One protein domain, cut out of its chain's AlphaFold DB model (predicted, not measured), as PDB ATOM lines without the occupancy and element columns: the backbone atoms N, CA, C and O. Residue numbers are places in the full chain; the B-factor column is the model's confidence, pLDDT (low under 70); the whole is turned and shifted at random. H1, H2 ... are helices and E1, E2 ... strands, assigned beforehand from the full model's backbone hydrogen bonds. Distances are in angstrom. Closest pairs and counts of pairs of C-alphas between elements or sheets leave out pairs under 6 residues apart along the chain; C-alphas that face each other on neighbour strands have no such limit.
ATOM      1  N   PRO A 638       8.188   9.642   8.120       54.19
ATOM      2  CA  PRO A 638       7.685  10.823   8.810       54.19
ATOM      3  C   PRO A 638       7.879  10.690  10.326       54.19
ATOM      4  O   PRO A 638       7.542   9.671  10.933       54.19
ATOM      5  N   ARG A 639       8.444  11.722  10.965       52.97
ATOM      6  CA  ARG A 639       8.535  11.757  12.429       52.97
ATOM      7  C   ARG A 639       7.132  11.939  12.990       52.97
ATOM      8  O   ARG A 639       6.672  13.082  13.024       52.97
ATOM      9  N   ARG A 640       6.513  10.839  13.443       58.56
ATOM     10  CA  ARG A 640       5.192  10.855  14.084       58.56
ATOM     11  C   ARG A 640       5.113  11.999  15.088       58.56
ATOM     12  O   ARG A 640       5.977  12.127  15.966       58.56
ATOM     13  N   THR A 641       4.117  12.863  14.945       67.88
ATOM     14  CA  THR A 641       3.879  13.913  15.930       67.88
ATOM     15  C   THR A 641       3.417  13.283  17.240       67.88
ATOM     16  O   THR A 641       2.914  12.161  17.280       67.88
ATOM     17  N   TRP A 642       3.528  14.027  18.341       64.06
ATOM     18  CA  TRP A 642       2.980  13.564  19.615       64.06
ATOM     19  C   TRP A 642       1.455  13.347  19.561       64.06
ATOM     20  O   TRP A 642       0.922  12.596  20.366       64.06
ATOM     21  N   ALA A 643       0.744  13.958  18.603       66.44
ATOM     22  CA  ALA A 643      -0.674  13.686  18.393       66.44
ATOM     23  C   ALA A 643      -0.912  12.323  17.718       66.44
ATOM     24  O   ALA A 643      -1.809  11.612  18.157       66.44
ATOM     25  N   GLU A 644      -0.093  11.931  16.733       68.12
ATOM     26  CA  GLU A 644      -0.152  10.588  16.129       68.12
ATOM     27  C   GLU A 644       0.229   9.499  17.138       68.12
ATOM     28  O   GLU A 644      -0.525   8.552  17.307       68.12
ATOM     29  N   VAL A 645       1.323   9.671  17.893       65.69
ATOM     30  CA  VAL A 645       1.729   8.695  18.929       65.69
ATOM     31  C   VAL A 645       0.628   8.503  19.982       65.69
ATOM     32  O   VAL A 645       0.373   7.389  20.428       65.69
ATOM     33  N   VAL A 646      -0.066   9.580  20.365       64.75
ATOM     34  CA  VAL A 646      -1.218   9.496  21.274       64.75
ATOM     35  C   VAL A 646      -2.444   8.872  20.597       64.75
ATOM     36  O   VAL A 646      -3.172   8.140  21.260       64.75
ATOM     37  N   ALA A 647      -2.665   9.100  19.300       70.56
ATOM     38  CA  ALA A 647      -3.717   8.426  18.540       70.56
ATOM     39  C   ALA A 647      -3.486   6.906  18.477       70.56
ATOM     40  O   ALA A 647      -4.383   6.162  18.861       70.56
ATOM     41  N   ASP A 648      -2.276   6.460  18.122       67.19
ATOM     42  CA  ASP A 648      -1.878   5.043  18.091       67.19
ATOM     43  C   ASP A 648      -2.172   4.339  19.431       67.19
ATOM     44  O   ASP A 648      -2.717   3.234  19.468       67.19
ATOM     45  N   ILE A 649      -1.838   4.992  20.551       58.88
ATOM     46  CA  ILE A 649      -2.071   4.459  21.902       58.88
ATOM     47  C   ILE A 649      -3.575   4.378  22.213       58.88
ATOM     48  O   ILE A 649      -4.026   3.376  22.772       58.88
ATOM     49  N   VAL A 650      -4.357   5.401  21.851       66.44
ATOM     50  CA  VAL A 650      -5.808   5.461  22.108       66.44
ATOM     51  C   VAL A 650      -6.582   4.464  21.247       66.44
ATOM     52  O   VAL A 650      -7.440   3.751  21.770       66.44
ATOM     53  N   ASP A 651      -6.284   4.367  19.954       75.62
ATOM     54  CA  ASP A 651      -6.970   3.441  19.048       75.62
ATOM     55  C   ASP A 651      -6.512   1.995  19.269       75.62
ATOM     56  O   ASP A 651      -7.356   1.103  19.333       75.62
ATOM     57  N   GLY A 652      -5.226   1.757  19.546       61.16
ATOM     58  CA  GLY A 652      -4.731   0.438  19.951       61.16
ATOM     59  C   GLY A 652      -5.318  -0.046  21.284       61.16
ATOM     60  O   GLY A 652      -5.611  -1.232  21.430       61.16
ATOM     61  N   LEU A 653      -5.534   0.852  22.255       60.50
ATOM     62  CA  LEU A 653      -6.307   0.545  23.467       60.50
ATOM     63  C   LEU A 653      -7.767   0.214  23.126       60.50
ATOM     64  O   LEU A 653      -8.346  -0.683  23.727       60.50
ATOM     65  N   SER A 654      -8.353   0.916  22.158       69.38
ATOM     66  CA  SER A 654      -9.759   0.742  21.787       69.38
ATOM     67  C   SER A 654     -10.024  -0.581  21.070       69.38
ATOM     68  O   SER A 654     -10.973  -1.269  21.433       69.38
ATOM     69  N   ALA A 655      -9.162  -0.973  20.127       68.31
ATOM     70  CA  ALA A 655      -9.263  -2.249  19.421       68.31
ATOM     71  C   ALA A 655      -9.198  -3.441  20.391       68.31
ATOM     72  O   ALA A 655     -10.134  -4.234  20.442       68.31
ATOM     73  N   ARG A 656      -8.168  -3.496  21.254       58.56
ATOM     74  CA  ARG A 656      -8.022  -4.562  22.269       58.56
ATOM     75  C   ARG A 656      -9.205  -4.642  23.236       58.56
ATOM     76  O   ARG A 656      -9.531  -5.720  23.723       58.56
ATOM     77  N   ASN A 657      -9.842  -3.510  23.531       61.41
ATOM     78  CA  ASN A 657     -11.009  -3.473  24.407       61.41
ATOM     79  C   ASN A 657     -12.273  -3.995  23.713       61.41
ATOM     80  O   ASN A 657     -13.060  -4.667  24.375       61.41
ATOM     81  N   GLN A 658     -12.450  -3.739  22.413       75.00
ATOM     82  CA  GLN A 658     -13.544  -4.337  21.644       75.00
ATOM     83  C   GLN A 658     -13.329  -5.846  21.485       75.00
ATOM     84  O   GLN A 658     -14.203  -6.613  21.864       75.00
ATOM     85  N   GLU A 659     -12.131  -6.281  21.075       65.44
ATOM     86  CA  GLU A 659     -11.751  -7.704  21.002       65.44
ATOM     87  C   GLU A 659     -12.009  -8.436  22.333       65.44
ATOM     88  O   GLU A 659     -12.521  -9.558  22.354       65.44
ATOM     89  N   TRP A 660     -11.704  -7.785  23.465       71.19
ATOM     90  CA  TRP A 660     -12.026  -8.305  24.791       71.19
ATOM     91  C   TRP A 660     -13.540  -8.415  25.026       71.19
ATOM     92  O   TRP A 660     -13.992  -9.494  25.408       71.19
ATOM     93  N   ILE A 661     -14.328  -7.359  24.778       61.72
ATOM     94  CA  ILE A 661     -15.796  -7.358  24.955       61.72
ATOM     95  C   ILE A 661     -16.462  -8.424  24.073       61.72
ATOM     96  O   ILE A 661     -17.293  -9.200  24.560       61.72
ATOM     97  N   ASP A 662     -16.054  -8.513  22.809       78.19
ATOM     98  CA  ASP A 662     -16.540  -9.492  21.838       78.19
ATOM     99  C   ASP A 662     -16.295 -10.923  22.338       78.19
ATOM    100  O   ASP A 662     -17.191 -11.767  22.249       78.19
ATOM    101  N   SER A 663     -15.132 -11.178  22.954       66.31
ATOM    102  CA  SER A 663     -14.749 -12.493  23.492       66.31
ATOM    103  C   SER A 663     -15.521 -12.951  24.740       66.31
ATOM    104  O   SER A 663     -15.439 -14.127  25.103       66.31
ATOM    105  N   LEU A 664     -16.269 -12.066  25.415       59.19
ATOM    106  CA  LEU A 664     -16.980 -12.413  26.651       59.19
ATOM    107  C   LEU A 664     -18.217 -13.294  26.396       59.19
ATOM    108  O   LEU A 664     -19.082 -12.958  25.586       59.19
ATOM    109  N   ASP A 665     -18.362 -14.363  27.184       86.00
ATOM    110  CA  ASP A 665     -19.582 -15.185  27.272       86.00
ATOM    111  C   ASP A 665     -20.615 -14.517  28.206       86.00
ATOM    112  O   ASP A 665     -20.854 -14.932  29.344       86.00
ATOM    113  N   VAL A 666     -21.155 -13.383  27.749       81.81
ATOM    114  CA  VAL A 666     -22.184 -12.563  28.417       81.81
ATOM    115  C   VAL A 666     -23.205 -12.071  27.387       81.81
ATOM    116  O   VAL A 666     -22.909 -12.061  26.194       81.81
ATOM    117  N   SER A 667     -24.398 -11.647  27.827       88.56
ATOM    118  CA  SER A 667     -25.442 -11.178  26.900       88.56
ATOM    119  C   SER A 667     -25.067  -9.876  26.189       88.56
ATOM    120  O   SER A 667     -24.286  -9.067  26.701       88.56
ATOM    121  N   ASP A 668     -25.668  -9.655  25.023       89.12
ATOM    122  CA  ASP A 668     -25.350  -8.527  24.146       89.12
ATOM    123  C   ASP A 668     -25.653  -7.171  24.807       89.12
ATOM    124  O   ASP A 668     -24.893  -6.218  24.642       89.12
ATOM    125  N   GLU A 669     -26.684  -7.083  25.661       80.44
ATOM    126  CA  GLU A 669     -26.930  -5.867  26.448       80.44
ATOM    127  C   GLU A 669     -25.775  -5.567  27.411       80.44
ATOM    128  O   GLU A 669     -25.460  -4.402  27.656       80.44
ATOM    129  N   ARG A 670     -25.110  -6.604  27.940       61.19
ATOM    130  CA  ARG A 670     -23.959  -6.433  28.830       61.19
ATOM    131  C   ARG A 670     -22.681  -6.075  28.066       61.19
ATOM    132  O   ARG A 670     -21.837  -5.388  28.639       61.19
ATOM    133  N   LYS A 671     -22.552  -6.474  26.795       65.56
ATOM    134  CA  LYS A 671     -21.488  -5.991  25.896       65.56
ATOM    135  C   LYS A 671     -21.677  -4.504  25.590       65.56
ATOM    136  O   LYS A 671     -20.792  -3.711  25.907       65.56
ATOM    137  N   ALA A 672     -22.878  -4.103  25.175       72.12
ATOM    138  CA  ALA A 672     -23.224  -2.701  24.924       72.12
ATOM    139  C   ALA A 672     -23.036  -1.780  26.157       72.12
ATOM    140  O   ALA A 672     -22.608  -0.632  26.024       72.12
ATOM    141  N   GLU A 673     -23.299  -2.267  27.380       62.31
ATOM    142  CA  GLU A 673     -22.993  -1.528  28.620       62.31
ATOM    143  C   GLU A 673     -21.483  -1.286  28.834       62.31
ATOM    144  O   GLU A 673     -21.093  -0.244  29.371       62.31
ATOM    145  N   LEU A 674     -20.628  -2.238  28.443       54.78
ATOM    146  CA  LEU A 674     -19.169  -2.107  28.539       54.78
ATOM    147  C   LEU A 674     -18.634  -1.146  27.466       54.78
ATOM    148  O   LEU A 674     -17.809  -0.285  27.781       54.78
ATOM    149  N   GLU A 675     -19.163  -1.232  26.244       74.38
ATOM    150  CA  GLU A 675     -18.851  -0.336  25.123       74.38
ATOM    151  C   GLU A 675     -19.194   1.124  25.450       74.38
ATOM    152  O   GLU A 675     -18.330   1.997  25.338       74.38
ATOM    153  N   GLU A 676     -20.412   1.408  25.941       70.19
ATOM    154  CA  GLU A 676     -20.808   2.771  26.330       70.19
ATOM    155  C   GLU A 676     -19.873   3.326  27.419       70.19
ATOM    156  O   GLU A 676     -19.442   4.484  27.359       70.19
ATOM    157  N   SER A 677     -19.517   2.504  28.411       56.91
ATOM    158  CA  SER A 677     -18.620   2.914  29.495       56.91
ATOM    159  C   SER A 677     -17.186   3.161  29.007       56.91
ATOM    160  O   SER A 677     -16.544   4.092  29.501       56.91
ATOM    161  N   PHE A 678     -16.677   2.387  28.042       63.19
ATOM    162  CA  PHE A 678     -15.350   2.616  27.463       63.19
ATOM    163  C   PHE A 678     -15.320   3.841  26.533       63.19
ATOM    164  O   PHE A 678     -14.431   4.688  26.662       63.19
ATOM    165  N   ALA A 679     -16.329   4.013  25.674       67.25
ATOM    166  CA  ALA A 679     -16.482   5.214  24.852       67.25
ATOM    167  C   ALA A 679     -16.576   6.484  25.721       67.25
ATOM    168  O   ALA A 679     -15.947   7.503  25.419       67.25
ATOM    169  N   THR A 680     -17.277   6.410  26.860       65.06
ATOM    170  CA  THR A 680     -17.353   7.508  27.842       65.06
ATOM    171  C   THR A 680     -15.992   7.795  28.497       65.06
ATOM    172  O   THR A 680     -15.662   8.958  28.734       65.06
ATOM    173  N   PHE A 681     -15.166   6.778  28.770       65.56
ATOM    174  CA  PHE A 681     -13.794   6.970  29.264       65.56
ATOM    175  C   PHE A 681     -12.908   7.689  28.232       65.56
ATOM    176  O   PHE A 681     -12.305   8.719  28.553       65.56
ATOM    177  N   ARG A 682     -12.890   7.198  26.985       70.75
ATOM    178  CA  ARG A 682     -12.113   7.762  25.867       70.75
ATOM    179  C   ARG A 682     -12.460   9.238  25.630       70.75
ATOM    180  O   ARG A 682     -11.578  10.088  25.739       70.75
ATOM    181  N   THR A 683     -13.746   9.557  25.464       69.62
ATOM    182  CA  THR A 683     -14.263  10.933  25.272       69.62
ATOM    183  C   THR A 683     -14.088  11.874  26.475       69.62
ATOM    184  O   THR A 683     -14.205  13.091  26.310       69.62
ATOM    185  N   THR A 684     -13.787  11.360  27.675       64.88
ATOM    186  CA  THR A 684     -13.598  12.186  28.886       64.88
ATOM    187  C   THR A 684     -12.125  12.453  29.211       64.88
ATOM    188  O   THR A 684     -11.788  13.569  29.605       64.88
ATOM    189  N   PHE A 685     -11.246  11.454  29.071       66.94
ATOM    190  CA  PHE A 685      -9.863  11.525  29.574       66.94
ATOM    191  C   PHE A 685      -8.783  11.428  28.492       66.94
ATOM    192  O   PHE A 685      -7.655  11.874  28.715       66.94
ATOM    193  N   LEU A 686      -9.109  10.864  27.330       75.25
ATOM    194  CA  LEU A 686      -8.188  10.663  26.206       75.25
ATOM    195  C   LEU A 686      -8.662  11.390  24.935       75.25
ATOM    196  O   LEU A 686      -8.124  11.159  23.856       75.25
ATOM    197  N   ASN A 687      -9.626  12.303  25.081       82.56
ATOM    198  CA  ASN A 687     -10.287  13.019  23.995       82.56
ATOM    199  C   ASN A 687      -9.266  13.815  23.165       82.56
ATOM    200  O   ASN A 687      -8.461  14.586  23.704       82.56
ATOM    201  N   ARG A 688      -9.258  13.608  21.852       87.31
ATOM    202  CA  ARG A 688      -8.309  14.208  20.909       87.31
ATOM    203  C   ARG A 688      -8.797  15.567  20.413       87.31
ATOM    204  O   ARG A 688      -9.881  16.021  20.732       87.31
ATOM    205  N   ALA A 689      -7.936  16.296  19.708       85.56
ATOM    206  CA  ALA A 689      -8.365  17.512  19.020       85.56
ATOM    207  C   ALA A 689      -8.831  17.132  17.606       85.56
ATOM    208  O   ALA A 689      -8.111  16.373  16.954       85.56
ATOM    209  N   PRO A 690      -9.947  17.682  17.099       89.75
ATOM    210  CA  PRO A 690     -10.445  17.354  15.773       89.75
ATOM    211  C   PRO A 690      -9.441  17.781  14.707       89.75
ATOM    212  O   PRO A 690      -8.803  18.840  14.817       89.75
ATOM    213  N   THR A 691      -9.316  16.969  13.665       86.75
ATOM    214  CA  THR A 691      -8.576  17.301  12.450       86.75
ATOM    215  C   THR A 691      -9.367  18.323  11.628       86.75
ATOM    216  O   THR A 691     -10.566  18.536  11.825       86.75
ATOM    217  N   VAL A 692      -8.689  19.033  10.728       86.69
ATOM    218  CA  VAL A 692      -9.339  19.896   9.732       86.69
ATOM    219  C   VAL A 692      -8.372  20.137   8.589       86.69
ATOM    220  O   VAL A 692      -7.250  20.605   8.810       86.69
ATOM    221  N   ASP A 693      -8.814  19.841   7.372       78.31
ATOM    222  CA  ASP A 693      -7.940  19.859   6.207       78.31
ATOM    223  C   ASP A 693      -7.849  21.230   5.523       78.31
ATOM    224  O   ASP A 693      -8.791  22.033   5.554       78.31
ATOM    225  N   PRO A 694      -6.703  21.539   4.888       75.69
ATOM    226  CA  PRO A 694      -6.532  22.743   4.088       75.69
ATOM    227  C   PRO A 694      -7.351  22.657   2.792       75.69
ATOM    228  O   PRO A 694      -6.893  22.110   1.790       75.69
ATOM    229  N   VAL A 695      -8.548  23.255   2.771       74.81
ATOM    230  CA  VAL A 695      -9.388  23.280   1.563       74.81
ATOM    231  C   VAL A 695      -8.725  24.139   0.482       74.81
ATOM    232  O   VAL A 695      -8.456  25.328   0.681       74.81
ATOM    233  N   GLN A 696      -8.478  23.550  -0.690       72.12
ATOM    234  CA  GLN A 696      -7.899  24.236  -1.846       72.12
ATOM    235  C   GLN A 696      -8.913  24.268  -2.991       72.12
ATOM    236  O   GLN A 696      -9.427  23.222  -3.375       72.12
ATOM    237  N   VAL A 697      -9.214  25.453  -3.537       70.00
ATOM    238  CA  VAL A 697     -10.308  25.617  -4.515       70.00
ATOM    239  C   VAL A 697      -9.842  26.237  -5.828       70.00
ATOM    240  O   VAL A 697      -9.472  27.415  -5.879       70.00
ATOM    241  N   THR A 698      -9.965  25.423  -6.876       65.12
ATOM    242  CA  THR A 698      -9.973  25.742  -8.311       65.12
ATOM    243  C   THR A 698     -11.413  25.689  -8.844       65.12
ATOM    244  O   THR A 698     -12.245  24.962  -8.304       65.12
ATOM    245  N   GLY A 699     -11.734  26.444  -9.902       56.12
ATOM    246  CA  GLY A 699     -13.004  26.316 -10.630       56.12
ATOM    247  C   GLY A 699     -13.710  27.635 -10.975       56.12
ATOM    248  O   GLY A 699     -13.948  28.467 -10.102       56.12
ATOM    249  N   LEU A 700     -14.087  27.736 -12.257       44.09
ATOM    250  CA  LEU A 700     -14.901  28.741 -12.964       44.09
ATOM    251  C   LEU A 700     -14.554  30.243 -12.847       44.09
ATOM    252  O   LEU A 700     -14.394  30.849 -11.790       44.09
ATOM    253  N   VAL A 701     -14.517  30.875 -14.023       51.75
ATOM    254  CA  VAL A 701     -14.048  32.249 -14.228       51.75
ATOM    255  C   VAL A 701     -15.099  33.280 -13.802       51.75
ATOM    256  O   VAL A 701     -16.134  33.425 -14.446       51.75
ATOM    257  N   ALA A 702     -14.741  34.069 -12.784       57.78
ATOM    258  CA  ALA A 702     -15.466  35.220 -12.231       57.78
ATOM    259  C   ALA A 702     -16.821  34.910 -11.557       57.78
ATOM    260  O   ALA A 702     -17.852  34.710 -12.194       57.78
ATOM    261  N   GLY A 703     -16.840  35.015 -10.227       70.38
ATOM    262  CA  GLY A 703     -18.043  34.874  -9.413       70.38
ATOM    263  C   GLY A 703     -17.749  35.015  -7.922       70.38
ATOM    264  O   GLY A 703     -16.663  35.435  -7.523       70.38
ATOM    265  N   VAL A 704     -18.732  34.653  -7.101       83.50
ATOM    266  CA  VAL A 704     -18.531  34.353  -5.678       83.50
ATOM    267  C   VAL A 704     -18.199  32.865  -5.580       83.50
ATOM    268  O   VAL A 704     -18.912  32.053  -6.162       83.50
ATOM    269  N   ILE A 705     -17.130  32.517  -4.866       85.06
ATOM    270  CA  ILE A 705     -16.708  31.126  -4.658       85.06
ATOM    271  C   ILE A 705     -17.327  30.640  -3.347       85.06
ATOM    272  O   ILE A 705     -17.197  31.301  -2.318       85.06
ATOM    273  N   THR A 706     -17.991  29.491  -3.369       86.44
ATOM    274  CA  THR A 706     -18.564  28.844  -2.180       86.44
ATOM    275  C   THR A 706     -17.936  27.480  -1.970       86.44
ATOM    276  O   THR A 706     -17.567  26.821  -2.939       86.44
ATOM    277  N   GLY A 707     -17.881  27.032  -0.722       86.62
ATOM    278  CA  GLY A 707     -17.414  25.694  -0.389       86.62
ATOM    279  C   GLY A 707     -17.846  25.268   1.007       86.62
ATOM    280  O   GLY A 707     -18.564  25.989   1.704       86.62
ATOM    281  N   GLN A 708     -17.374  24.093   1.394       88.69
ATOM    282  CA  GLN A 708     -17.492  23.522   2.729       88.69
ATOM    283  C   GLN A 708     -16.095  23.450   3.364       88.69
ATOM    284  O   GLN A 708     -15.090  23.486   2.648       88.69
ATOM    285  N   ILE A 709     -16.023  23.380   4.691       88.94
ATOM    286  CA  ILE A 709     -14.837  22.922   5.419       88.94
ATOM    287  C   ILE A 709     -15.219  21.639   6.141       88.94
ATOM    288  O   ILE A 709     -16.182  21.626   6.908       88.94
ATOM    289  N   ASN A 710     -14.467  20.582   5.861       85.31
ATOM    290  CA  ASN A 710     -14.567  19.309   6.552       85.31
ATOM    291  C   ASN A 710     -13.426  19.201   7.564       85.31
ATOM    292  O   ASN A 710     -12.367  19.817   7.416       85.31
ATOM    293  N   GLY A 711     -13.679  18.423   8.595       87.44
ATOM    294  CA  GLY A 711     -12.802  18.142   9.713       87.44
ATOM    295  C   GLY A 711     -13.474  17.047  10.518       87.44
ATOM    296  O   GLY A 711     -14.706  16.945  10.503       87.44
ATOM    297  N   GLU A 712     -12.674  16.210  11.157       89.69
ATOM    298  CA  GLU A 712     -13.134  14.955  11.735       89.69
ATOM    299  C   GLU A 712     -12.741  14.902  13.204       89.69
ATOM    300  O   GLU A 712     -11.683  15.388  13.608       89.69
ATOM    301  N   ASP A 713     -13.628  14.344  14.018       88.69
ATOM    302  CA  ASP A 713     -13.388  14.154  15.437       88.69
ATOM    303  C   ASP A 713     -13.355  12.655  15.700       88.69
ATOM    304  O   ASP A 713     -14.373  11.969  15.602       88.69
ATOM    305  N   ALA A 714     -12.159  12.143  15.988       82.88
ATOM    306  CA  ALA A 714     -11.929  10.713  16.161       82.88
ATOM    307  C   ALA A 714     -12.637  10.137  17.402       82.88
ATOM    308  O   ALA A 714     -12.673   8.919  17.568       82.88
ATOM    309  N   ASP A 715     -13.192  10.982  18.273       83.81
ATOM    310  CA  ASP A 715     -13.924  10.581  19.472       83.81
ATOM    311  C   ASP A 715     -15.433  10.918  19.366       83.81
ATOM    312  O   ASP A 715     -16.198  10.660  20.295       83.81
ATOM    313  N   GLY A 716     -15.884  11.400  18.197       83.56
ATOM    314  CA  GLY A 716     -17.292  11.603  17.838       83.56
ATOM    315  C   GLY A 716     -17.895  12.948  18.257       83.56
ATOM    316  O   GLY A 716     -19.114  13.125  18.165       83.56
ATOM    317  N   ASP A 717     -17.085  13.901  18.727       87.38
ATOM    318  CA  ASP A 717     -17.567  15.195  19.218       87.38
ATOM    319  C   ASP A 717     -18.059  16.143  18.094       87.38
ATOM    320  O   ASP A 717     -17.598  16.141  16.952       87.38
ATOM    321  N   ALA A 718     -19.010  17.026  18.421       89.00
ATOM    322  CA  ALA A 718     -19.660  17.912  17.454       89.00
ATOM    323  C   ALA A 718     -18.830  19.178  17.146       89.00
ATOM    324  O   ALA A 718     -18.864  20.178  17.877       89.00
ATOM    325  N   ILE A 719     -18.138  19.155  16.005       92.75
ATOM    326  CA  ILE A 719     -17.216  20.206  15.544       92.75
ATOM    327  C   ILE A 719     -17.916  21.542  15.231       92.75
ATOM    328  O   ILE A 719     -19.041  21.604  14.727       92.75
ATOM    329  N   ARG A 720     -17.207  22.650  15.487       91.81
ATOM    330  CA  ARG A 720     -17.583  24.022  15.112       91.81
ATOM    331  C   ARG A 720     -16.419  24.783  14.488       91.81
ATOM    332  O   ARG A 720     -15.310  24.780  15.020       91.81
ATOM    333  N   TYR A 721     -16.697  25.526  13.418       93.25
ATOM    334  CA  TYR A 721     -15.673  26.254  12.663       93.25
ATOM    335  C   TYR A 721     -15.635  27.761  12.967       93.25
ATOM    336  O   TYR A 721     -16.659  28.400  13.224       93.25
ATOM    337  N   ARG A 722     -14.436  28.362  12.903       92.19
ATOM    338  CA  ARG A 722     -14.234  29.825  12.983       92.19
ATOM    339  C   ARG A 722     -13.062  30.317  12.132       92.19
ATOM    340  O   ARG A 722     -12.070  29.617  11.968       92.19
ATOM    341  N   ILE A 723     -13.130  31.563  11.659       93.00
ATOM    342  CA  ILE A 723     -12.005  32.232  10.978       93.00
ATOM    343  C   ILE A 723     -10.952  32.655  12.014       93.00
ATOM    344  O   ILE A 723     -11.280  33.260  13.036       93.00
ATOM    345  N   VAL A 724      -9.682  32.380  11.715       92.31
ATOM    346  CA  VAL A 724      -8.504  32.836  12.475       92.31
ATOM    347  C   VAL A 724      -7.860  34.049  11.798       92.31
ATOM    348  O   VAL A 724      -7.508  35.015  12.471       92.31
ATOM    349  N   SER A 725      -7.742  34.037  10.466       92.75
ATOM    350  CA  SER A 725      -7.267  35.185   9.681       92.75
ATOM    351  C   SER A 725      -7.877  35.191   8.280       92.75
ATOM    352  O   SER A 725      -7.842  34.171   7.593       92.75
ATOM    353  N   GLY A 726      -8.413  36.338   7.859       90.94
ATOM    354  CA  GLY A 726      -9.076  36.498   6.563       90.94
ATOM    355  C   GLY A 726      -8.136  36.748   5.366       90.94
ATOM    356  O   GLY A 726      -6.934  36.950   5.563       90.94
ATOM    357  N   PRO A 727      -8.709  36.761   4.147       91.06
ATOM    358  CA  PRO A 727      -8.009  36.968   2.875       91.06
ATOM    359  C   PRO A 727      -7.435  38.378   2.675       91.06
ATOM    360  O   PRO A 727      -7.752  39.314   3.414       91.06
ATOM    361  N   ARG A 728      -6.566  38.526   1.663       89.69
ATOM    362  CA  ARG A 728      -5.845  39.775   1.334       89.69
ATOM    363  C   ARG A 728      -6.443  40.563   0.171       89.69
ATOM    364  O   ARG A 728      -6.320  41.787   0.160       89.69
ATOM    365  N   GLN A 729      -7.010  39.875  -0.812       88.31
ATOM    366  CA  GLN A 729      -7.497  40.431  -2.076       88.31
ATOM    367  C   GLN A 729      -9.026  40.393  -2.179       88.31
ATOM    368  O   GLN A 729      -9.608  41.262  -2.826       88.31
ATOM    369  N   GLY A 730      -9.678  39.422  -1.534       88.81
ATOM    370  CA  GLY A 730     -11.133  39.346  -1.390       88.81
ATOM    371  C   GLY A 730     -11.633  39.464   0.054       88.81
ATOM    372  O   GLY A 730     -11.016  40.090   0.913       88.81
ATOM    373  N   SER A 731     -12.788  38.859   0.321       91.69
ATOM    374  CA  SER A 731     -13.400  38.741   1.654       91.69
ATOM    375  C   SER A 731     -14.072  37.377   1.798       91.69
ATOM    376  O   SER A 731     -14.531  36.831   0.800       91.69
ATOM    377  N   VAL A 732     -14.128  36.816   3.011       94.25
ATOM    378  CA  VAL A 732     -14.744  35.502   3.265       94.25
ATOM    379  C   VAL A 732     -15.732  35.565   4.429       94.25
ATOM    380  O   VAL A 732     -15.478  36.227   5.436       94.25
ATOM    381  N   VAL A 733     -16.853  34.865   4.275       93.94
ATOM    382  CA  VAL A 733     -17.820  34.544   5.330       93.94
ATOM    383  C   VAL A 733     -17.758  33.036   5.564       93.94
ATOM    384  O   VAL A 733     -17.700  32.280   4.599       93.94
ATOM    385  N   LEU A 734     -17.757  32.615   6.827       94.25
ATOM    386  CA  LEU A 734     -17.751  31.217   7.263       94.25
ATOM    387  C   LEU A 734     -18.834  31.048   8.329       94.25
ATOM    388  O   LEU A 734     -18.887  31.836   9.279       94.25
ATOM    389  N   ASN A 735     -19.674  30.037   8.162       92.88
ATOM    390  CA  ASN A 735     -20.706  29.647   9.110       92.88
ATOM    391  C   ASN A 735     -20.172  28.589  10.092       92.88
ATOM    392  O   ASN A 735     -19.112  27.999   9.895       92.88
ATOM    393  N   VAL A 736     -20.910  28.361  11.183       89.31
ATOM    394  CA  VAL A 736     -20.494  27.441  12.264       89.31
ATOM    395  C   VAL A 736     -20.461  25.980  11.799       89.31
ATOM    396  O   VAL A 736     -19.663  25.208  12.321       89.31
ATOM    397  N   ASP A 737     -21.282  25.644  10.800       88.25
ATOM    398  CA  ASP A 737     -21.385  24.344  10.119       88.25
ATOM    399  C   ASP A 737     -20.270  24.080   9.087       88.25
ATOM    400  O   ASP A 737     -20.249  23.021   8.468       88.25
ATOM    401  N   GLY A 738     -19.348  25.026   8.885       90.25
ATOM    402  CA  GLY A 738     -18.254  24.907   7.920       90.25
ATOM    403  C   GLY A 738     -18.588  25.412   6.513       90.25
ATOM    404  O   GLY A 738     -17.668  25.570   5.711       90.25
ATOM    405  N   THR A 739     -19.843  25.755   6.201       92.50
ATOM    406  CA  THR A 739     -20.184  26.357   4.900       92.50
ATOM    407  C   THR A 739     -19.569  27.755   4.779       92.50
ATOM    408  O   THR A 739     -19.615  28.563   5.715       92.50
ATOM    409  N   TRP A 740     -18.977  28.078   3.626       92.69
ATOM    410  CA  TRP A 740     -18.294  29.356   3.414       92.69
ATOM    411  C   TRP A 740     -18.528  29.986   2.044       92.69
ATOM    412  O   TRP A 740     -19.024  29.384   1.091       92.69
ATOM    413  N   THR A 741     -18.211  31.277   1.968       91.56
ATOM    414  CA  THR A 741     -18.467  32.142   0.815       91.56
ATOM    415  C   THR A 741     -17.356  33.187   0.700       91.56
ATOM    416  O   THR A 741     -17.281  34.114   1.507       91.56
ATOM    417  N   TYR A 742     -16.490  33.046  -0.304       91.06
ATOM    418  CA  TYR A 742     -15.439  33.996  -0.667       91.06
ATOM    419  C   TYR A 742     -15.890  34.889  -1.829       91.06
ATOM    420  O   TYR A 742     -16.273  34.417  -2.897       91.06
ATOM    421  N   THR A 743     -15.807  36.203  -1.634       90.88
ATOM    422  CA  THR A 743     -16.025  37.208  -2.681       90.88
ATOM    423  C   THR A 743     -14.670  37.791  -3.096       90.88
ATOM    424  O   THR A 743     -14.069  38.508  -2.286       90.88
ATOM    425  N   PRO A 744     -14.181  37.529  -4.325       89.06
ATOM    426  CA  PRO A 744     -12.967  38.150  -4.848       89.06
ATOM    427  C   PRO A 744     -13.108  39.675  -4.930       89.06
ATOM    428  O   PRO A 744     -14.152  40.196  -5.329       89.06
ATOM    429  N   GLY A 745     -12.053  40.411  -4.580       85.44
ATOM    430  CA  GLY A 745     -11.983  41.848  -4.838       85.44
ATOM    431  C   GLY A 745     -11.528  42.149  -6.265       85.44
ATOM    432  O   GLY A 745     -10.950  41.309  -6.949       85.44
ATOM    433  N   ALA A 746     -11.727  43.392  -6.709       82.88
ATOM    434  CA  ALA A 746     -11.437  43.841  -8.079       82.88
ATOM    435  C   ALA A 746      -9.941  43.855  -8.480       82.88
ATOM    436  O   ALA A 746      -9.611  44.326  -9.565       82.88
ATOM    437  N   ALA A 747      -9.047  43.387  -7.604       76.12
ATOM    438  CA  ALA A 747      -7.611  43.246  -7.846       76.12
ATOM    439  C   ALA A 747      -7.131  41.780  -7.835       76.12
ATOM    440  O   ALA A 747      -5.950  41.557  -8.069       76.12
ATOM    441  N   PHE A 748      -8.018  40.813  -7.563       84.00
ATOM    442  CA  PHE A 748      -7.674  39.393  -7.455       84.00
ATOM    443  C   PHE A 748      -7.021  38.873  -8.746       84.00
ATOM    444  O   PHE A 748      -7.624  38.915  -9.819       84.00
ATOM    445  N   ASP A 749      -5.792  38.380  -8.608       75.75
ATOM    446  CA  ASP A 749      -4.882  37.978  -9.689       75.75
ATOM    447  C   ASP A 749      -4.732  36.452  -9.841       75.75
ATOM    448  O   ASP A 749      -3.960  35.992 -10.679       75.75
ATOM    449  N   GLY A 750      -5.479  35.676  -9.050       80.56
ATOM    450  CA  GLY A 750      -5.524  34.214  -9.105       80.56
ATOM    451  C   GLY A 750      -5.179  33.509  -7.793       80.56
ATOM    452  O   GLY A 750      -5.538  32.343  -7.645       80.56
ATOM    453  N   VAL A 751      -4.552  34.188  -6.816       88.12
ATOM    454  CA  VAL A 751      -4.199  33.572  -5.518       88.12
ATOM    455  C   VAL A 751      -4.637  34.414  -4.315       88.12
ATOM    456  O   VAL A 751      -4.270  35.582  -4.170       88.12
ATOM    457  N   ASP A 752      -5.380  33.803  -3.391       89.69
ATOM    458  CA  ASP A 752      -5.668  34.360  -2.060       89.69
ATOM    459  C   ASP A 752      -5.859  33.232  -1.028       89.69
ATOM    460  O   ASP A 752      -5.974  32.067  -1.396       89.69
ATOM    461  N   SER A 753      -5.856  33.534   0.272       89.44
ATOM    462  CA  SER A 753      -5.875  32.493   1.317       89.44
ATOM    463  C   SER A 753      -6.460  32.951   2.653       89.44
ATOM    464  O   SER A 753      -6.369  34.123   3.011       89.44
ATOM    465  N   PHE A 754      -7.036  32.024   3.423       91.81
ATOM    466  CA  PHE A 754      -7.588  32.306   4.753       91.81
ATOM    467  C   PHE A 754      -7.415  31.124   5.718       91.81
ATOM    468  O   PHE A 754      -7.540  29.961   5.340       91.81
ATOM    469  N   ARG A 755      -7.144  31.415   6.997       92.31
ATOM    470  CA  ARG A 755      -6.968  30.399   8.051       92.31
ATOM    471  C   ARG A 755      -8.245  30.248   8.863       92.31
ATOM    472  O   ARG A 755      -8.835  31.252   9.276       92.31
ATOM    473  N   VAL A 756      -8.610  29.006   9.152       92.81
ATOM    474  CA  VAL A 756      -9.742  28.635  10.013       92.81
ATOM    475  C   VAL A 756      -9.276  27.779  11.183       92.81
ATOM    476  O   VAL A 756      -8.106  27.413  11.262       92.81
ATOM    477  N   MET A 757     -10.186  27.485  12.102       91.88
ATOM    478  CA  MET A 757      -9.994  26.538  13.192       91.88
ATOM    479  C   MET A 757     -11.271  25.719  13.376       91.88
ATOM    480  O   MET A 757     -12.348  26.316  13.461       91.88
ATOM    481  N   ALA A 758     -11.126  24.397  13.430       93.00
ATOM    482  CA  ALA A 758     -12.139  23.467  13.922       93.00
ATOM    483  C   ALA A 758     -11.982  23.333  15.442       93.00
ATOM    484  O   ALA A 758     -10.864  23.429  15.946       93.00
ATOM    485  N   ILE A 759     -13.088  23.183  16.167       91.12
ATOM    486  CA  ILE A 759     -13.144  23.094  17.633       91.12
ATOM    487  C   ILE A 759     -14.211  22.065  18.002       91.12
ATOM    488  O   ILE A 759     -15.348  22.206  17.552       91.12
ATOM    489  N   ASP A 760     -13.859  21.077  18.820       87.94
ATOM    490  CA  ASP A 760     -14.773  20.041  19.311       87.94
ATOM    491  C   ASP A 760     -15.714  20.549  20.421       87.94
ATOM    492  O   ASP A 760     -15.492  21.609  21.021       87.94
ATOM    493  N   SER A 761     -16.793  19.804  20.687       81.88
ATOM    494  CA  SER A 761     -17.725  20.088  21.790       81.88
ATOM    495  C   SER A 761     -17.326  19.482  23.137       81.88
ATOM    496  O   SER A 761     -18.023  19.732  24.126       81.88
ATOM    497  N   GLY A 762     -16.236  18.717  23.165       71.56
ATOM    498  CA  GLY A 762     -15.864  17.830  24.250       71.56
ATOM    499  C   GLY A 762     -15.156  18.507  25.409       71.56
ATOM    500  O   GLY A 762     -15.094  19.734  25.550       71.56
ATOM    501  N   LEU A 763     -14.588  17.668  26.273       70.25
ATOM    502  CA  LEU A 763     -13.667  18.125  27.300       70.25
ATOM    503  C   LEU A 763     -12.261  18.210  26.694       70.25
ATOM    504  O   LEU A 763     -11.701  17.206  26.270       70.25
ATOM    505  N   HIS A 764     -11.670  19.411  26.687       69.06
ATOM    506  CA  HIS A 764     -10.335  19.674  26.120       69.06
ATOM    507  C   HIS A 764      -9.197  19.173  27.025       69.06
ATOM    508  O   HIS A 764      -8.308  19.931  27.411       69.06
ATOM    509  N   VAL A 765      -9.260  17.893  27.392       63.78
ATOM    510  CA  VAL A 765      -8.313  17.162  28.234       63.78
ATOM    511  C   VAL A 765      -7.914  15.881  27.511       63.78
ATOM    512  O   VAL A 765      -8.758  15.141  27.019       63.78
ATOM    513  N   ASN A 766      -6.613  15.615  27.488       67.94
ATOM    514  CA  ASN A 766      -6.046  14.342  27.079       67.94
ATOM    515  C   ASN A 766      -4.901  14.032  28.048       67.94
ATOM    516  O   ASN A 766      -3.965  14.824  28.137       67.94
ATOM    517  N   LEU A 767      -4.968  12.932  28.797       58.12
ATOM    518  CA  LEU A 767      -3.959  12.624  29.821       58.12
ATOM    519  C   LEU A 767      -2.571  12.323  29.229       58.12
ATOM    520  O   LEU A 767      -1.565  12.580  29.883       58.12
ATOM    521  N   LEU A 768      -2.506  11.861  27.977       55.28
ATOM    522  CA  LEU A 768      -1.252  11.629  27.252       55.28
ATOM    523  C   LEU A 768      -0.761  12.898  26.524       55.28
ATOM    524  O   LEU A 768       0.421  13.033  26.219       55.28
ATOM    525  N   ASN A 769      -1.642  13.871  26.275       63.31
ATOM    526  CA  ASN A 769      -1.316  15.175  25.694       63.31
ATOM    527  C   ASN A 769      -1.960  16.321  26.508       63.31
ATOM    528  O   ASN A 769      -2.887  16.983  26.027       63.31
ATOM    529  N   PRO A 770      -1.479  16.592  27.741       56.50
ATOM    530  CA  PRO A 770      -2.126  17.518  28.683       56.50
ATOM    531  C   PRO A 770      -2.112  18.988  28.235       56.50
ATOM    532  O   PRO A 770      -2.763  19.832  28.848       56.50
ATOM    533  N   PHE A 771      -1.397  19.301  27.151       60.97
ATOM    534  CA  PHE A 771      -1.368  20.617  26.515       60.97
ATOM    535  C   PHE A 771      -2.022  20.610  25.119       60.97
ATOM    536  O   PHE A 771      -1.669  21.453  24.286       60.97
ATOM    537  N   ARG A 772      -2.966  19.685  24.840       74.12
ATOM    538  CA  ARG A 772      -3.672  19.647  23.546       74.12
ATOM    539  C   ARG A 772      -4.324  20.989  23.221       74.12
ATOM    540  O   ARG A 772      -4.850  21.689  24.087       74.12
ATOM    541  N   GLY A 773      -4.309  21.344  21.939       70.38
ATOM    542  CA  GLY A 773      -5.066  22.490  21.454       70.38
ATOM    543  C   GLY A 773      -6.570  22.271  21.629       70.38
ATOM    544  O   GLY A 773      -7.062  21.145  21.552       70.38
ATOM    545  N   ILE A 774      -7.311  23.372  21.773       79.75
ATOM    546  CA  ILE A 774      -8.788  23.409  21.761       79.75
ATOM    547  C   ILE A 774      -9.374  23.137  20.353       79.75
ATOM    548  O   ILE A 774     -10.352  23.765  19.961       79.75
ATOM    549  N   GLY A 775      -8.702  22.305  19.549       85.19
ATOM    550  CA  GLY A 775      -8.941  22.091  18.120       85.19
ATOM    551  C   GLY A 775      -7.792  22.532  17.195       85.19
ATOM    552  O   GLY A 775      -6.848  23.209  17.619       85.19
ATOM    553  N   THR A 776      -7.876  22.140  15.922       89.38
ATOM    554  CA  THR A 776      -6.811  22.265  14.901       89.38
ATOM    555  C   THR A 776      -7.085  23.411  13.913       89.38
ATOM    556  O   THR A 776      -8.217  23.882  13.796       89.38
ATOM    557  N   SER A 777      -6.059  23.921  13.206       88.56
ATOM    558  CA  SER A 777      -6.200  25.072  12.287       88.56
ATOM    559  C   SER A 777      -5.722  24.808  10.851       88.56
ATOM    560  O   SER A 777      -4.515  24.721  10.606       88.56
ATOM    561  N   ALA A 778      -6.658  24.793   9.902       85.81
ATOM    562  CA  ALA A 778      -6.400  24.653   8.469       85.81
ATOM    563  C   ALA A 778      -6.096  25.988   7.772       85.81
ATOM    564  O   ALA A 778      -6.604  27.051   8.153       85.81
ATOM    565  N   PHE A 779      -5.297  25.929   6.706       84.06
ATOM    566  CA  PHE A 779      -4.991  27.054   5.821       84.06
ATOM    567  C   PHE A 779      -5.589  26.798   4.435       84.06
ATOM    568  O   PHE A 779      -5.132  25.918   3.718       84.06
ATOM    569  N   ASN A 780      -6.606  27.573   4.065       86.19
ATOM    570  CA  ASN A 780      -7.360  27.377   2.832       86.19
ATOM    571  C   ASN A 780      -6.792  28.265   1.722       86.19
ATOM    572  O   ASN A 780      -6.520  29.449   1.961       86.19
ATOM    573  N   LEU A 781      -6.641  27.710   0.519       86.44
ATOM    574  CA  LEU A 781      -6.002  28.363  -0.625       86.44
ATOM    575  C   LEU A 781      -6.983  28.477  -1.798       86.44
ATOM    576  O   LEU A 781      -7.413  27.480  -2.372       86.44
ATOM    577  N   ILE A 782      -7.309  29.706  -2.186       86.88
ATOM    578  CA  ILE A 782      -8.011  29.988  -3.440       86.88
ATOM    579  C   ILE A 782      -6.951  30.056  -4.538       86.88
ATOM    580  O   ILE A 782      -6.049  30.894  -4.462       86.88
ATOM    581  N   ASN A 783      -7.053  29.179  -5.537       84.25
ATOM    582  CA  ASN A 783      -6.074  29.043  -6.614       84.25
ATOM    583  C   ASN A 783      -6.823  28.976  -7.951       84.25
ATOM    584  O   ASN A 783      -7.536  28.018  -8.212       84.25
ATOM    585  N   GLN A 784      -6.752  30.029  -8.764       80.88
ATOM    586  CA  GLN A 784      -7.630  30.222  -9.925       80.88
ATOM    587  C   GLN A 784      -6.824  30.787 -11.096       80.88
ATOM    588  O   GLN A 784      -6.436  31.954 -11.066       80.88
ATOM    589  N   ASN A 785      -6.556  29.963 -12.114       77.69
ATOM    590  CA  ASN A 785      -5.711  30.292 -13.276       77.69
ATOM    591  C   ASN A 785      -4.334  30.887 -12.896       77.69
ATOM    592  O   ASN A 785      -3.795  31.737 -13.605       77.69
ATOM    593  N   ALA A 786      -3.781  30.479 -11.749       87.25
ATOM    594  CA  ALA A 786      -2.542  31.036 -11.208       87.25
ATOM    595  C   ALA A 786      -1.273  30.422 -11.821       87.25
ATOM    596  O   ALA A 786      -0.184  30.947 -11.616       87.25
TER     597      ALA A 786
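This is residues 638 to 786 of the 1056 residues of the protein "WD40 domain-containing protein" of Mycolicibacterium gilvum (UniProt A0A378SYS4). Two small three-stranded sheets, partly face to face, make a loose strand body at one end of a rod, and a helical hairpin of H1 and H2 makes the other end. The tip of that hairpin, residues 664 to 669, sticks out, and long loops run between the helices and the sheets. The printed part has 149 residues, with two named helices followed by six named strands; the sheets run E2 - E5 - E6 and E1 - E4 - E3, both antiparallel. The class is mixed, with under half of the residues, 71, in named elements. The whole is loose, with a radius of gyration of the C-alphas of 20.1 A, and spans 68 by 31 by 26 A.

One sheet has E5, residues 751 to 759, as its inner strand, with E2, residues 720 to 725, and E6, residues 779 to 783, as edge strands. It is only just strongly twisted, its C-alphas lying up to 4.3 A off the best plane. The pairing is staggered: E5 pairs with E6 over residues 751 to 755, with N 782 and O 752 2.8 A apart, and with E2 over residues 755 to 759, with N 757 and O 722 2.8 A apart. E5 and E6 are a hairpin. Residues 696 to 697 pair parallel with residues 781 to 782 of E6. In the other sheet E4, residues 740 to 743, is the inner strand. It is antiparallel to E1, residues 705 to 707, with N 742 and O 705 2.8 A apart, and to E3, residues 731 to 734, with N 743 and O 731 2.8 A apart. E3 and E4 are a hairpin. Between the sheets, the closest C-alphas of E2 and E3 are those of Arg 722 and Leu 734, 6.9 A apart. E4 and E6 are apart. H1, residues 642 to 663, and H2, residues 668 to 685, touch, with the C-alphas of Ile 661 and Lys 671 closest at 5.9 A. This helical hairpin has a shallow tilt of 15 degrees, opposite ways. Neither helix is on either sheet. In H1 and H2 every O i to N i+4 pair is within hydrogen-bond range.

E5 is 26.9 A long, from C-alpha 751 at (-4.199, 33.572, -5.518). H1 is 31.8 A long, from C-alpha 642 at (2.980, 13.564, 19.615), and H2 is 25.9 A long. E2 is 16.1 A long. E6 ends at C-alpha 783, at (-6.074, 29.043, -6.614).

The C-alphas farthest apart, those of Asp 665 and Ala 746, are 69.3 A apart. The printed part has no cut. The long links are H2 to E1, E1 to E2 and E5 to E6. The mean pLDDT of the printed part is 77.7; 47 residues are under 70, among them 638 to 646, 698 to 702 and 764 to 771.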